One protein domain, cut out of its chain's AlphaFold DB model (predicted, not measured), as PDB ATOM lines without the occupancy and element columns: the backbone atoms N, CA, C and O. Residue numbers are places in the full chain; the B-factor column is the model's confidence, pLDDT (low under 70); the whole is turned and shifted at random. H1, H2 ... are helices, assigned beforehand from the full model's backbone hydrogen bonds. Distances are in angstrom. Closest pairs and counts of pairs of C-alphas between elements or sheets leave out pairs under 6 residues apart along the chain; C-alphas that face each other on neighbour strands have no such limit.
ATOM      1  N   LEU A  24     220.771 279.195 205.614       55.91
ATOM      2  CA  LEU A  24     222.137 278.879 206.041       55.91
ATOM      3  C   LEU A  24     222.516 277.374 206.090       55.91
ATOM      4  O   LEU A  24     223.717 277.117 206.051       55.91
ATOM      5  N   PRO A  25     221.621 276.354 206.084       51.19
ATOM      6  CA  PRO A  25     222.084 274.961 206.059       51.19
ATOM      7  C   PRO A  25     222.188 274.347 204.650       51.19
ATOM      8  O   PRO A  25     222.769 273.272 204.506       51.19
ATOM      9  N   TYR A  26     221.654 274.981 203.594       46.03
ATOM     10  CA  TYR A  26     221.674 274.376 202.252       46.03
ATOM     11  C   TYR A  26     223.037 274.502 201.564       46.03
ATOM     12  O   TYR A  26     223.482 273.562 200.903       46.03
ATOM     13  N   LYS A  27     223.754 275.611 201.806       50.69
ATOM     14  CA  LYS A  27     225.107 275.826 201.270       50.69
ATOM     15  C   LYS A  27     226.034 274.643 201.598       50.69
ATOM     16  O   LYS A  27     226.726 274.146 200.716       50.69
ATOM     17  N   GLN A  28     225.976 274.111 202.824       49.09
ATOM     18  CA  GLN A  28     226.835 273.005 203.275       49.09
ATOM     19  C   GLN A  28     226.595 271.674 202.536       49.09
ATOM     20  O   GLN A  28     227.551 270.944 202.283       49.09
ATOM     21  N   LYS A  29     225.355 271.359 202.134       51.78
ATOM     22  CA  LYS A  29     225.042 270.091 201.440       51.78
ATOM     23  C   LYS A  29     225.537 270.054 199.992       51.78
ATOM     24  O   LYS A  29     225.791 268.974 199.463       51.78
ATOM     25  N   LEU A  30     225.685 271.209 199.350       54.03
ATOM     26  CA  LEU A  30     226.231 271.301 197.993       54.03
ATOM     27  C   LEU A  30     227.748 271.276 197.996       54.03
ATOM     28  O   LEU A  30     228.330 270.579 197.167       54.03
ATOM     29  N   TYR A  31     228.371 271.985 198.949       52.12
ATOM     30  CA  TYR A  31     229.808 271.866 199.172       52.12
ATOM     31  C   TYR A  31     230.175 270.393 199.321       52.12
ATOM     32  O   TYR A  31     231.058 269.965 198.598       52.12
ATOM     33  N   ALA A  32     229.404 269.616 200.099       54.62
ATOM     34  CA  ALA A  32     229.581 268.169 200.244       54.62
ATOM     35  C   ALA A  32     229.581 267.403 198.900       54.62
ATOM     36  O   ALA A  32     230.501 266.634 198.641       54.62
ATOM     37  N   LYS A  33     228.616 267.655 197.997       53.19
ATOM     38  CA  LYS A  33     228.556 266.967 196.688       53.19
ATOM     39  C   LYS A  33     229.719 267.316 195.755       53.19
ATOM     40  O   LYS A  33     230.185 266.441 195.024       53.19
ATOM     41  N   PHE A  34     230.184 268.564 195.776       54.53
ATOM     42  CA  PHE A  34     231.357 268.992 195.007       54.53
ATOM     43  C   PHE A  34     232.678 268.583 195.673       54.53
ATOM     44  O   PHE A  34     233.670 268.365 194.978       54.53
ATOM     45  N   THR A  35     232.726 268.460 197.004       51.25
ATOM     46  CA  THR A  35     233.890 267.929 197.733       51.25
ATOM     47  C   THR A  35     234.045 266.425 197.553       51.25
ATOM     48  O   THR A  35     235.165 265.956 197.381       51.25
ATOM     49  N   ASP A  36     232.945 265.671 197.484       51.16
ATOM     50  CA  ASP A  36     232.989 264.220 197.257       51.16
ATOM     51  C   ASP A  36     233.535 263.865 195.864       51.16
ATOM     52  O   ASP A  36     234.218 262.856 195.697       51.16
ATOM     53  N   THR A  37     233.318 264.725 194.863       50.59
ATOM     54  CA  THR A  37     233.949 264.588 193.537       50.59
ATOM     55  C   THR A  37     235.405 265.065 193.515       50.59
ATOM     56  O   THR A  37     236.192 264.571 192.707       50.59
ATOM     57  N   THR A  38     235.805 265.965 194.423       50.97
ATOM     58  CA  THR A  38     237.174 266.513 194.479       50.97
ATOM     59  C   THR A  38     238.125 265.790 195.424       50.97
ATOM     60  O   THR A  38     239.329 265.911 195.229       50.97
ATOM     61  N   HIS A  39     237.657 264.951 196.354       49.22
ATOM     62  CA  HIS A  39     238.553 264.129 197.186       49.22
ATOM     63  C   HIS A  39     239.473 263.197 196.364       49.22
ATOM     64  O   HIS A  39     240.517 262.784 196.860       49.22
ATOM     65  N   ASN A  40     239.129 262.929 195.096       51.56
ATOM     66  CA  ASN A  40     239.947 262.172 194.139       51.56
ATOM     67  C   ASN A  40     240.610 263.032 193.038       51.56
ATOM     68  O   ASN A  40     241.362 262.503 192.216       51.56
ATOM     69  N   ALA A  41     240.355 264.344 192.986       57.88
ATOM     70  CA  ALA A  41     240.942 265.244 191.997       57.88
ATOM     71  C   ALA A  41     242.093 266.039 192.629       57.88
ATOM     72  O   ALA A  41     241.905 266.766 193.598       57.88
ATOM     73  N   SER A  42     243.304 265.932 192.074       65.50
ATOM     74  CA  SER A  42     244.437 266.765 192.507       65.50
ATOM     75  C   SER A  42     244.065 268.250 192.434       65.50
ATOM     76  O   SER A  42     243.506 268.661 191.417       65.50
ATOM     77  N   GLN A  43     244.446 269.055 193.429       71.06
ATOM     78  CA  GLN A  43     244.201 270.507 193.483       71.06
ATOM     79  C   GLN A  43     244.503 271.230 192.154       71.06
ATOM     80  O   GLN A  43     243.712 272.048 191.696       71.06
ATOM     81  N   VAL A  44     245.579 270.830 191.466       76.00
ATOM     82  CA  VAL A  44     245.972 271.344 190.139       76.00
ATOM     83  C   VAL A  44     244.875 271.167 189.076       76.00
ATOM     84  O   VAL A  44     244.642 272.058 188.264       76.00
ATOM     85  N   LYS A  45     244.168 270.030 189.074       78.75
ATOM     86  CA  LYS A  45     243.076 269.756 188.124       78.75
ATOM     87  C   LYS A  45     241.854 270.624 188.412       78.75
ATOM     88  O   LYS A  45     241.231 271.098 187.466       78.75
ATOM     89  N   ALA A  46     241.547 270.852 189.688       78.38
ATOM     90  CA  ALA A  46     240.442 271.719 190.091       78.38
ATOM     91  C   ALA A  46     240.710 273.185 189.703       78.38
ATOM     92  O   ALA A  46     239.837 273.849 189.149       78.38
ATOM     93  N   GLU A  47     241.938 273.674 189.901       83.31
ATOM     94  CA  GLU A  47     242.348 275.018 189.467       83.31
ATOM     95  C   GLU A  47     242.295 275.170 187.938       83.31
ATOM     96  O   GLU A  47     241.771 276.160 187.427       83.31
ATOM     97  N   GLN A  48     242.753 274.164 187.186       87.50
ATOM     98  CA  GLN A  48     242.647 274.157 185.722       87.50
ATOM     99  C   GLN A  48     241.193 274.143 185.235       87.50
ATOM    100  O   GLN A  48     240.857 274.832 184.267       87.50
ATOM    101  N   ALA A  49     240.320 273.374 185.890       88.25
ATOM    102  CA  ALA A  49     238.899 273.343 185.569       88.25
ATOM    103  C   ALA A  49     238.229 274.694 185.845       88.25
ATOM    104  O   ALA A  49     237.475 275.185 185.002       88.25
ATOM    105  N   LEU A  50     238.562 275.330 186.972       91.00
ATOM    106  CA  LEU A  50     238.089 276.669 187.304       91.00
ATOM    107  C   LEU A  50     238.559 277.705 186.285       91.00
ATOM    108  O   LEU A  50     237.742 278.482 185.797       91.00
ATOM    109  N   GLN A  51     239.833 277.675 185.890       92.50
ATOM    110  CA  GLN A  51     240.350 278.587 184.871       92.50
ATOM    111  C   GLN A  51     239.635 278.398 183.528       92.50
ATOM    112  O   GLN A  51     239.270 279.367 182.863       92.50
ATOM    113  N   LYS A  52     239.394 277.146 183.125       93.44
ATOM    114  CA  LYS A  52     238.667 276.835 181.890       93.44
ATOM    115  C   LYS A  52     237.222 277.336 181.942       93.44
ATOM    116  O   LYS A  52     236.740 277.881 180.949       93.44
ATOM    117  N   LEU A  53     236.546 277.174 183.080       94.62
ATOM    118  CA  LEU A  53     235.212 277.729 183.297       94.62
ATOM    119  C   LEU A  53     235.237 279.260 183.203       94.62
ATOM    120  O   LEU A  53     234.433 279.832 182.470       94.62
ATOM    121  N   ALA A  54     236.162 279.914 183.909       95.19
ATOM    122  CA  ALA A  54     236.291 281.368 183.922       95.19
ATOM    123  C   ALA A  54     236.483 281.928 182.505       95.19
ATOM    124  O   ALA A  54     235.799 282.876 182.122       95.19
ATOM    125  N   ASN A  55     237.322 281.278 181.692       96.44
ATOM    126  CA  ASN A  55     237.522 281.655 180.293       96.44
ATOM    127  C   ASN A  55     236.224 281.541 179.478       96.44
ATOM    128  O   ASN A  55     235.870 282.477 178.771       96.44
ATOM    129  N   ARG A  56     235.461 280.446 179.620       96.62
ATOM    130  CA  ARG A  56     234.173 280.279 178.916       96.62
ATOM    131  C   ARG A  56     233.133 281.316 179.332       96.62
ATOM    132  O   ARG A  56     232.390 281.822 178.494       96.62
ATOM    133  N   LEU A  57     233.075 281.637 180.623       96.56
ATOM    134  CA  LEU A  57     232.202 282.691 181.138       96.56
ATOM    135  C   LEU A  57     232.611 284.064 180.594       96.56
ATOM    136  O   LEU A  57     231.743 284.859 180.242       96.56
ATOM    137  N   GLN A  58     233.911 284.332 180.475       96.12
ATOM    138  CA  GLN A  58     234.427 285.568 179.893       96.12
ATOM    139  C   GLN A  58     234.143 285.661 178.387       96.12
ATOM    140  O   GLN A  58     233.708 286.714 177.924       96.12
ATOM    141  N   GLU A  59     234.345 284.579 177.634       96.94
ATOM    142  CA  GLU A  59     234.022 284.488 176.203       96.94
ATOM    143  C   GLU A  59     232.536 284.754 175.957       96.94
ATOM    144  O   GLU A  59     232.180 285.584 175.122       96.94
ATOM    145  N   PHE A  60     231.659 284.112 176.734       96.75
ATOM    146  CA  PHE A  60     230.230 284.389 176.667       96.75
ATOM    147  C   PHE A  60     229.915 285.830 177.090       96.75
ATOM    148  O   PHE A  60     229.172 286.531 176.404       96.75
ATOM    149  N   GLY A  61     230.529 286.312 178.170       95.25
ATOM    150  CA  GLY A  61     230.371 287.676 178.672       95.25
ATOM    151  C   GLY A  61     230.789 288.762 177.682       95.25
ATOM    152  O   GLY A  61     230.202 289.839 177.703       95.25
ATOM    153  N   ALA A  62     231.730 288.485 176.776       95.50
ATOM    154  CA  ALA A  62     232.120 289.407 175.709       95.50
ATOM    155  C   ALA A  62     230.994 289.660 174.688       95.50
ATOM    156  O   ALA A  62     231.019 290.666 173.983       95.50
ATOM    157  N   THR A  63     229.993 288.775 174.626       95.50
ATOM    158  CA  THR A  63     228.784 288.951 173.800       95.50
ATOM    159  C   THR A  63     227.684 289.757 174.502       95.50
ATOM    160  O   THR A  63     226.649 290.044 173.903       95.50
ATOM    161  N   LEU A  64     227.892 290.116 175.773       94.38
ATOM    162  CA  LEU A  64     226.915 290.761 176.649       94.38
ATOM    163  C   LEU A  64     227.303 292.213 176.980       94.38
ATOM    164  O   LEU A  64     228.335 292.730 176.556       94.38
ATOM    165  N   GLY A  65     226.468 292.897 177.772       93.56
ATOM    166  CA  GLY A  65     226.785 294.232 178.283       93.56
ATOM    167  C   GLY A  65     227.873 294.221 179.369       93.56
ATOM    168  O   GLY A  65     228.048 293.238 180.087       93.56
ATOM    169  N   LYS A  66     228.557 295.359 179.572       93.75
ATOM    170  CA  LYS A  66     229.665 295.497 180.549       93.75
ATOM    171  C   LYS A  66     229.319 295.033 181.969       93.75
ATOM    172  O   LYS A  66     230.156 294.432 182.639       93.75
ATOM    173  N   GLY A  67     228.096 295.306 182.435       93.50
ATOM    174  CA  GLY A  67     227.632 294.870 183.757       93.50
ATOM    175  C   GLY A  67     227.574 293.346 183.874       93.50
ATOM    176  O   GLY A  67     228.089 292.781 184.833       93.50
ATOM    177  N   GLN A  68     227.028 292.680 182.855       95.06
ATOM    178  CA  GLN A  68     226.961 291.221 182.778       95.06
ATOM    179  C   GLN A  68     228.357 290.608 182.671       95.06
ATOM    180  O   GLN A  68     228.672 289.679 183.404       95.06
ATOM    181  N   GLN A  69     229.223 291.166 181.825       96.38
ATOM    182  CA  GLN A  69     230.608 290.718 181.699       96.38
ATOM    183  C   GLN A  69     231.356 290.785 183.038       96.38
ATOM    184  O   GLN A  69     232.011 289.824 183.434       96.38
ATOM    185  N   THR A  70     231.225 291.908 183.752       96.38
ATOM    186  CA  THR A  70     231.855 292.104 185.066       96.38
ATOM    187  C   THR A  70     231.328 291.091 186.076       96.38
ATOM    188  O   THR A  70     232.094 290.544 186.864       96.38
ATOM    189  N   GLU A  71     230.027 290.807 186.047       95.88
ATOM    190  CA  GLU A  71     229.434 289.825 186.947       95.88
ATOM    191  C   GLU A  71     229.912 288.403 186.638       95.88
ATOM    192  O   GLU A  71     230.321 287.690 187.549       95.88
ATOM    193  N   LEU A  72     229.990 288.011 185.363       96.81
ATOM    194  CA  LEU A  72     230.542 286.707 184.975       96.81
ATOM    195  C   LEU A  72     232.014 286.548 185.370       96.81
ATOM    196  O   LEU A  72     232.424 285.457 185.768       96.81
ATOM    197  N   GLN A  73     232.795 287.630 185.331       96.06
ATOM    198  CA  GLN A  73     234.168 287.623 185.831       96.06
ATOM    199  C   GLN A  73     234.225 287.362 187.346       96.06
ATOM    200  O   GLN A  73     235.077 286.601 187.801       96.06
ATOM    201  N   LYS A  74     233.306 287.943 188.133       95.38
ATOM    202  CA  LYS A  74     233.209 287.654 189.574       95.38
ATOM    203  C   LYS A  74     232.789 286.214 189.829       95.38
ATOM    204  O   LYS A  74     233.401 285.555 190.666       95.38
ATOM    205  N   VAL A  75     231.794 285.713 189.097       94.88
ATOM    206  CA  VAL A  75     231.332 284.322 189.213       94.88
ATOM    207  C   VAL A  75     232.486 283.354 188.959       94.88
ATOM    208  O   VAL A  75     232.697 282.444 189.751       94.88
ATOM    209  N   GLY A  76     233.290 283.584 187.917       94.19
ATOM    210  CA  GLY A  76     234.448 282.747 187.583       94.19
ATOM    211  C   GLY A  76     235.681 282.921 188.483       94.19
ATOM    212  O   GLY A  76     236.663 282.213 188.286       94.19
ATOM    213  N   SER A  77     235.669 283.840 189.455       92.81
ATOM    214  CA  SER A  77     236.863 284.183 190.247       92.81
ATOM    215  C   SER A  77     237.275 283.115 191.264       92.81
ATOM    216  O   SER A  77     238.432 283.062 191.678       92.81
ATOM    217  N   SER A  78     236.335 282.278 191.705       89.06
ATOM    218  CA  SER A  78     236.585 281.236 192.699       89.06
ATOM    219  C   SER A  78     235.542 280.131 192.604       89.06
ATOM    220  O   SER A  78     234.399 280.372 192.219       89.06
ATOM    221  N   LYS A  79     235.902 278.918 193.043       87.19
ATOM    222  CA  LYS A  79     234.945 277.805 193.150       87.19
ATOM    223  C   LYS A  79     233.723 278.189 193.993       87.19
ATOM    224  O   LYS A  79     232.602 277.877 193.614       87.19
ATOM    225  N   ALA A  80     233.922 278.899 195.105       85.50
ATOM    226  CA  ALA A  80     232.829 279.334 195.973       85.50
ATOM    227  C   ALA A  80     231.830 280.249 195.242       85.50
ATOM    228  O   ALA A  80     230.627 280.026 195.339       85.50
ATOM    229  N   ALA A  81     232.323 281.218 194.463       89.94
ATOM    230  CA  ALA A  81     231.474 282.128 193.694       89.94
ATOM    231  C   ALA A  81     230.663 281.394 192.613       89.94
ATOM    232  O   ALA A  81     229.468 281.649 192.457       89.94
ATOM    233  N   VAL A  82     231.279 280.432 191.918       92.56
ATOM    234  CA  VAL A  82     230.586 279.576 190.940       92.56
ATOM    235  C   VAL A  82     229.453 278.798 191.603       92.56
ATOM    236  O   VAL A  82     228.336 278.781 191.090       92.56
ATOM    237  N   LEU A  83     229.730 278.163 192.745       88.00
ATOM    238  CA  LEU A  83     228.754 277.347 193.466       88.00
ATOM    239  C   LEU A  83     227.596 278.180 194.011       88.00
ATOM    240  O   LEU A  83     226.442 277.767 193.924       88.00
ATOM    241  N   GLU A  84     227.894 279.358 194.550       89.25
ATOM    242  CA  GLU A  84     226.873 280.284 195.027       89.25
ATOM    243  C   GLU A  84     225.962 280.750 193.889       89.25
ATOM    244  O   GLU A  84     224.738 280.689 194.026       89.25
ATOM    245  N   PHE A  85     226.539 281.123 192.741       93.19
ATOM    246  CA  PHE A  85     225.766 281.506 191.563       93.19
ATOM    247  C   PHE A  85     224.911 280.344 191.044       93.19
ATOM    248  O   PHE A  85     223.716 280.505 190.792       93.19
ATOM    249  N   GLN A  86     225.506 279.158 190.897       92.00
ATOM    250  CA  GLN A  86     224.794 277.972 190.429       92.00
ATOM    251  C   GLN A  86     223.603 277.666 191.330       92.00
ATOM    252  O   GLN A  86     222.504 277.397 190.840       92.00
ATOM    253  N   GLN A  87     223.814 277.728 192.641       88.31
ATOM    254  CA  GLN A  87     222.766 277.423 193.587       88.31
ATOM    255  C   GLN A  87     221.616 278.415 193.483       88.31
ATOM    256  O   GLN A  87     220.484 278.006 193.236       88.31
ATOM    257  N   ALA A  88     221.911 279.706 193.613       89.38
ATOM    258  CA  ALA A  88     220.884 280.735 193.606       89.38
ATOM    259  C   ALA A  88     220.118 280.756 192.274       89.38
ATOM    260  O   ALA A  88     218.891 280.785 192.254       89.38
ATOM    261  N   TYR A  89     220.823 280.699 191.146       91.81
ATOM    262  CA  TYR A  89     220.236 281.080 189.862       91.81
ATOM    263  C   TYR A  89     219.946 279.902 188.930       91.81
ATOM    264  O   TYR A  89     219.002 279.955 188.139       91.81
ATOM    265  N   CYS A  90     220.703 278.808 189.035       90.75
ATOM    266  CA  CYS A  90     220.504 277.627 188.190       90.75
ATOM    267  C   CYS A  90     219.614 276.575 188.853       90.75
ATOM    268  O   CYS A  90     218.823 275.933 188.161       90.75
ATOM    269  N   ILE A  91     219.732 276.415 190.176       88.12
ATOM    270  CA  ILE A  91     218.993 275.414 190.953       88.12
ATOM    271  C   ILE A  91     217.749 276.040 191.578       88.12
ATOM    272  O   ILE A  91     216.639 275.645 191.230       88.12
ATOM    273  N   ASP A  92     217.920 277.057 192.425       87.06
ATOM    274  CA  ASP A  92     216.811 277.719 193.126       87.06
ATOM    275  C   ASP A  92     216.000 278.645 192.212       87.06
ATOM    276  O   ASP A  92     214.942 279.134 192.606       87.06
ATOM    277  N   ARG A  93     216.481 278.873 190.980       88.56
ATOM    278  CA  ARG A  93     215.833 279.713 189.960       88.56
ATOM    279  C   ARG A  93     215.498 281.117 190.475       88.56
ATOM    280  O   ARG A  93     214.506 281.713 190.053       88.56
ATOM    281  N   GLN A  94     216.322 281.655 191.373       90.31
ATOM    282  CA  GLN A  94     216.182 283.029 191.836       90.31
ATOM    283  C   GLN A  94     216.388 283.999 190.673       90.31
ATOM    284  O   GLN A  94     217.081 283.711 189.693       90.31
ATOM    285  N   PHE A  95     215.777 285.172 190.779       88.81
ATOM    286  CA  PHE A  95     215.946 286.218 189.785       88.81
ATOM    287  C   PHE A  95     217.332 286.861 189.913       88.81
ATOM    288  O   PHE A  95     217.721 287.297 190.997       88.81
ATOM    289  N   HIS A  96     218.056 286.969 188.797       91.06
ATOM    290  CA  HIS A  96     219.299 287.727 188.736       91.06
ATOM    291  C   HIS A  96     219.065 289.076 188.031       91.06
ATOM    292  O   HIS A  96     218.683 289.080 186.860       91.06
ATOM    293  N   PRO A  97     219.378 290.232 188.651       90.31
ATOM    294  CA  PRO A  97     219.108 291.550 188.061       90.31
ATOM    295  C   PRO A  97     219.727 291.762 186.673       90.31
ATOM    296  O   PRO A  97     219.155 292.431 185.818       90.31
ATOM    297  N   LEU A  98     220.911 291.183 186.451       92.31
ATOM    298  CA  LEU A  98     221.653 291.283 185.190       92.31
ATOM    299  C   LEU A  98     221.407 290.129 184.205       92.31
ATOM    300  O   LEU A  98     221.777 290.261 183.043       92.31
ATOM    301  N   PHE A  99     220.823 289.003 184.624       91.75
ATOM    302  CA  PHE A  99     220.652 287.835 183.751       91.75
ATOM    303  C   PHE A  99     219.213 287.343 183.823       91.75
ATOM    304  O   PHE A  99     218.733 286.918 184.866       91.75
ATOM    305  N   TYR A 100     218.530 287.370 182.689       85.56
ATOM    306  CA  TYR A 100     217.149 286.924 182.555       85.56
ATOM    307  C   TYR A 100     216.971 286.259 181.192       85.56
ATOM    308  O   TYR A 100     217.722 286.548 180.265       85.56
ATOM    309  N   GLY A 101     215.993 285.362 181.066       88.81
ATOM    310  CA  GLY A 101     215.708 284.673 179.806       88.81
ATOM    311  C   GLY A 101     216.861 283.779 179.329       88.81
ATOM    312  O   GLY A 101     217.382 282.960 180.082       88.81
ATOM    313  N   GLU A 102     217.250 283.922 178.063       91.50
ATOM    314  CA  GLU A 102     218.275 283.083 177.429       91.50
ATOM    315  C   GLU A 102     219.674 283.208 178.080       91.50
ATOM    316  O   GLU A 102     220.277 282.166 178.357       91.50
ATOM    317  N   PRO A 103     220.200 284.417 178.391       94.12
ATOM    318  CA  PRO A 103     221.507 284.564 179.026       94.12
ATOM    319  C   PRO A 103     221.716 283.728 180.287       94.12
ATOM    320  O   PRO A 103     222.741 283.061 180.398       94.12
ATOM    321  N   ILE A 104     220.758 283.719 181.224       94.88
ATOM    322  CA  ILE A 104     220.937 282.962 182.471       94.88
ATOM    323  C   ILE A 104     220.952 281.453 182.216       94.88
ATOM    324  O   ILE A 104     221.740 280.735 182.826       94.88
ATOM    325  N   GLY A 105     220.161 280.985 181.244       95.19
ATOM    326  CA  GLY A 105     220.199 279.601 180.781       95.19
ATOM    327  C   GLY A 105     221.583 279.209 180.267       95.19
ATOM    328  O   GLY A 105     222.130 278.201 180.710       95.19
ATOM    329  N   LYS A 106     222.193 280.040 179.409       96.19
ATOM    330  CA  LYS A 106     223.544 279.791 178.880       96.19
ATOM    331  C   LYS A 106     224.611 279.757 179.970       96.19
ATOM    332  O   LYS A 106     225.445 278.855 179.960       96.19
ATOM    333  N   VAL A 107     224.570 280.685 180.929       95.81
ATOM    334  CA  VAL A 107     225.505 280.678 182.070       95.81
ATOM    335  C   VAL A 107     225.372 279.378 182.862       95.81
ATOM    336  O   VAL A 107     226.374 278.733 183.163       95.81
ATOM    337  N   CYS A 108     224.141 278.949 183.143       94.50
ATOM    338  CA  CYS A 108     223.888 277.705 183.861       94.50
ATOM    339  C   CYS A 108     224.380 276.467 183.108       94.50
ATOM    340  O   CYS A 108     224.977 275.589 183.731       94.50
ATOM    341  N   THR A 109     224.208 276.411 181.785       94.81
ATOM    342  CA  THR A 109     224.772 275.338 180.953       94.81
ATOM    343  C   THR A 109     226.300 275.326 181.015       94.81
ATOM    344  O   THR A 109     226.886 274.280 181.271       94.81
ATOM    345  N   ILE A 110     226.958 276.483 180.879       94.81
ATOM    346  CA  ILE A 110     228.428 276.589 180.948       94.81
ATOM    347  C   ILE A 110     228.967 276.076 182.297       94.81
ATOM    348  O   ILE A 110     229.970 275.352 182.335       94.81
ATOM    349  N   ILE A 111     228.300 276.432 183.400       92.12
ATOM    350  CA  ILE A 111     228.660 275.967 184.747       92.12
ATOM    351  C   ILE A 111     228.433 274.456 184.875       92.12
ATOM    352  O   ILE A 111     229.305 273.746 185.375       92.12
ATOM    353  N   GLN A 112     227.296 273.948 184.395       89.62
ATOM    354  CA  GLN A 112     226.963 272.526 184.460       89.62
ATOM    355  C   GLN A 112     227.959 271.666 183.670       89.62
ATOM    356  O   GLN A 112     228.457 270.677 184.207       89.62
ATOM    357  N   ASP A 113     228.339 272.084 182.464       87.62
ATOM    358  CA  ASP A 113     229.329 271.387 181.632       87.62
ATOM    359  C   ASP A 113     230.716 271.322 182.290       87.62
ATOM    360  O   ASP A 113     231.507 270.416 182.024       87.62
ATOM    361  N   SER A 114     231.021 272.289 183.158       80.75
ATOM    362  CA  SER A 114     232.307 272.384 183.855       80.75
ATOM    363  C   SER A 114     232.293 271.700 185.229       80.75
ATOM    364  O   SER A 114     233.353 271.470 185.809       80.75
ATOM    365  N   SER A 115     231.113 271.329 185.740       69.69
ATOM    366  CA  SER A 115     230.927 270.775 187.092       69.69
ATOM    367  C   SER A 115     231.615 269.427 187.321       69.69
ATOM    368  O   SER A 115     231.986 269.112 188.444       69.69
TER     369      SER A 115
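What this domain is: This is residues 24 to 115 of the 118 residues of an uncharacterized protein of Rheinheimera sp. SA_1 (UniProt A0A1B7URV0). The long helix H2 has H3 and H5 packed along it, both running back against it at shallow tilts, and the shorter H4 crosses this group steeply, nearest to the middle of the whole. H1 meets H2 near its first end at a corner, slants back towards H4, and is only loosely joined to the rest; residues 39 to 45, at that corner, stick out. The printed part has 92 residues with five named helices, H1 to H5 in order along the chain, and no named strand; its class is all helix, and its helix packing is part aligned, part crossed. The whole is compact, with a radius of gyration of the C-alphas of 13.1 A and spans of 38 by 29 by 18 A.

How they stand to each other: H1, residues 26 to 38, and H2, residues 43 to 61, are close but not clearly touching; their closest C-alphas, those of Thr 38 and Ala 46, are 7.6 A apart. H2 and H3, residues 66 to 75, form a helical hairpin at a shallow tilt of 13 degrees, opposite ways; H2 touches H3 with residues 54 to 61 alone, closest at the C-alphas of Gly 61 and Gln 69, 4.3 A. H4, residues 79 to 91, is the hub, touching three other helices. H3 and H4 touch only at the corner, closest at the C-alphas of Val 75 and Ala 81, 5.0 A. H1 and H4 only just touch, with 3 pairs of C-alphas within 8 A, the closest being Lys 27 and Glu 84 at 7.9 A; their steep tilt is 59 degrees. H5, residues 102 to 115, touches H4 at a steep tilt of 50 degrees, with the C-alphas of Cys 90 and Cys 108 closest at 5.5 A. H5 also touches H2, at a shallow tilt of 16 degrees, opposite ways, with the C-alphas of Leu 53 and Ser 114 closest at 6.1 A. H3 and H5 are apart, but only just, at 8.4 A. Every O i to N i+4 pair is within hydrogen-bond range in H2, H3 and H5, against 7 of 9 in H1 and 8 of 9 in H4.

Where its parts are: H1 begins at C-alpha 26, (221.674, 274.376, 202.252), and is 19.0 A long. H2, the longest, measures 26.6 A from C-alpha 43, (244.201, 270.507, 193.483), to C-alpha 61. H3 measures 14.2 A and H4 16.3 A. H5 measures 20.1 A and ends at C-alpha 115, (230.927, 270.775, 187.092).

The domain as a whole: The two C-alphas farthest apart, those of Asn 40 and Gly 65, are 38.1 A from each other. The printed part has no cut. The link from H4 to H5 is short, and the other three are tight. Confidence is low, under 70, at residues 24 to 42 and residue 115; the mean pLDDT of the printed part is 83.1.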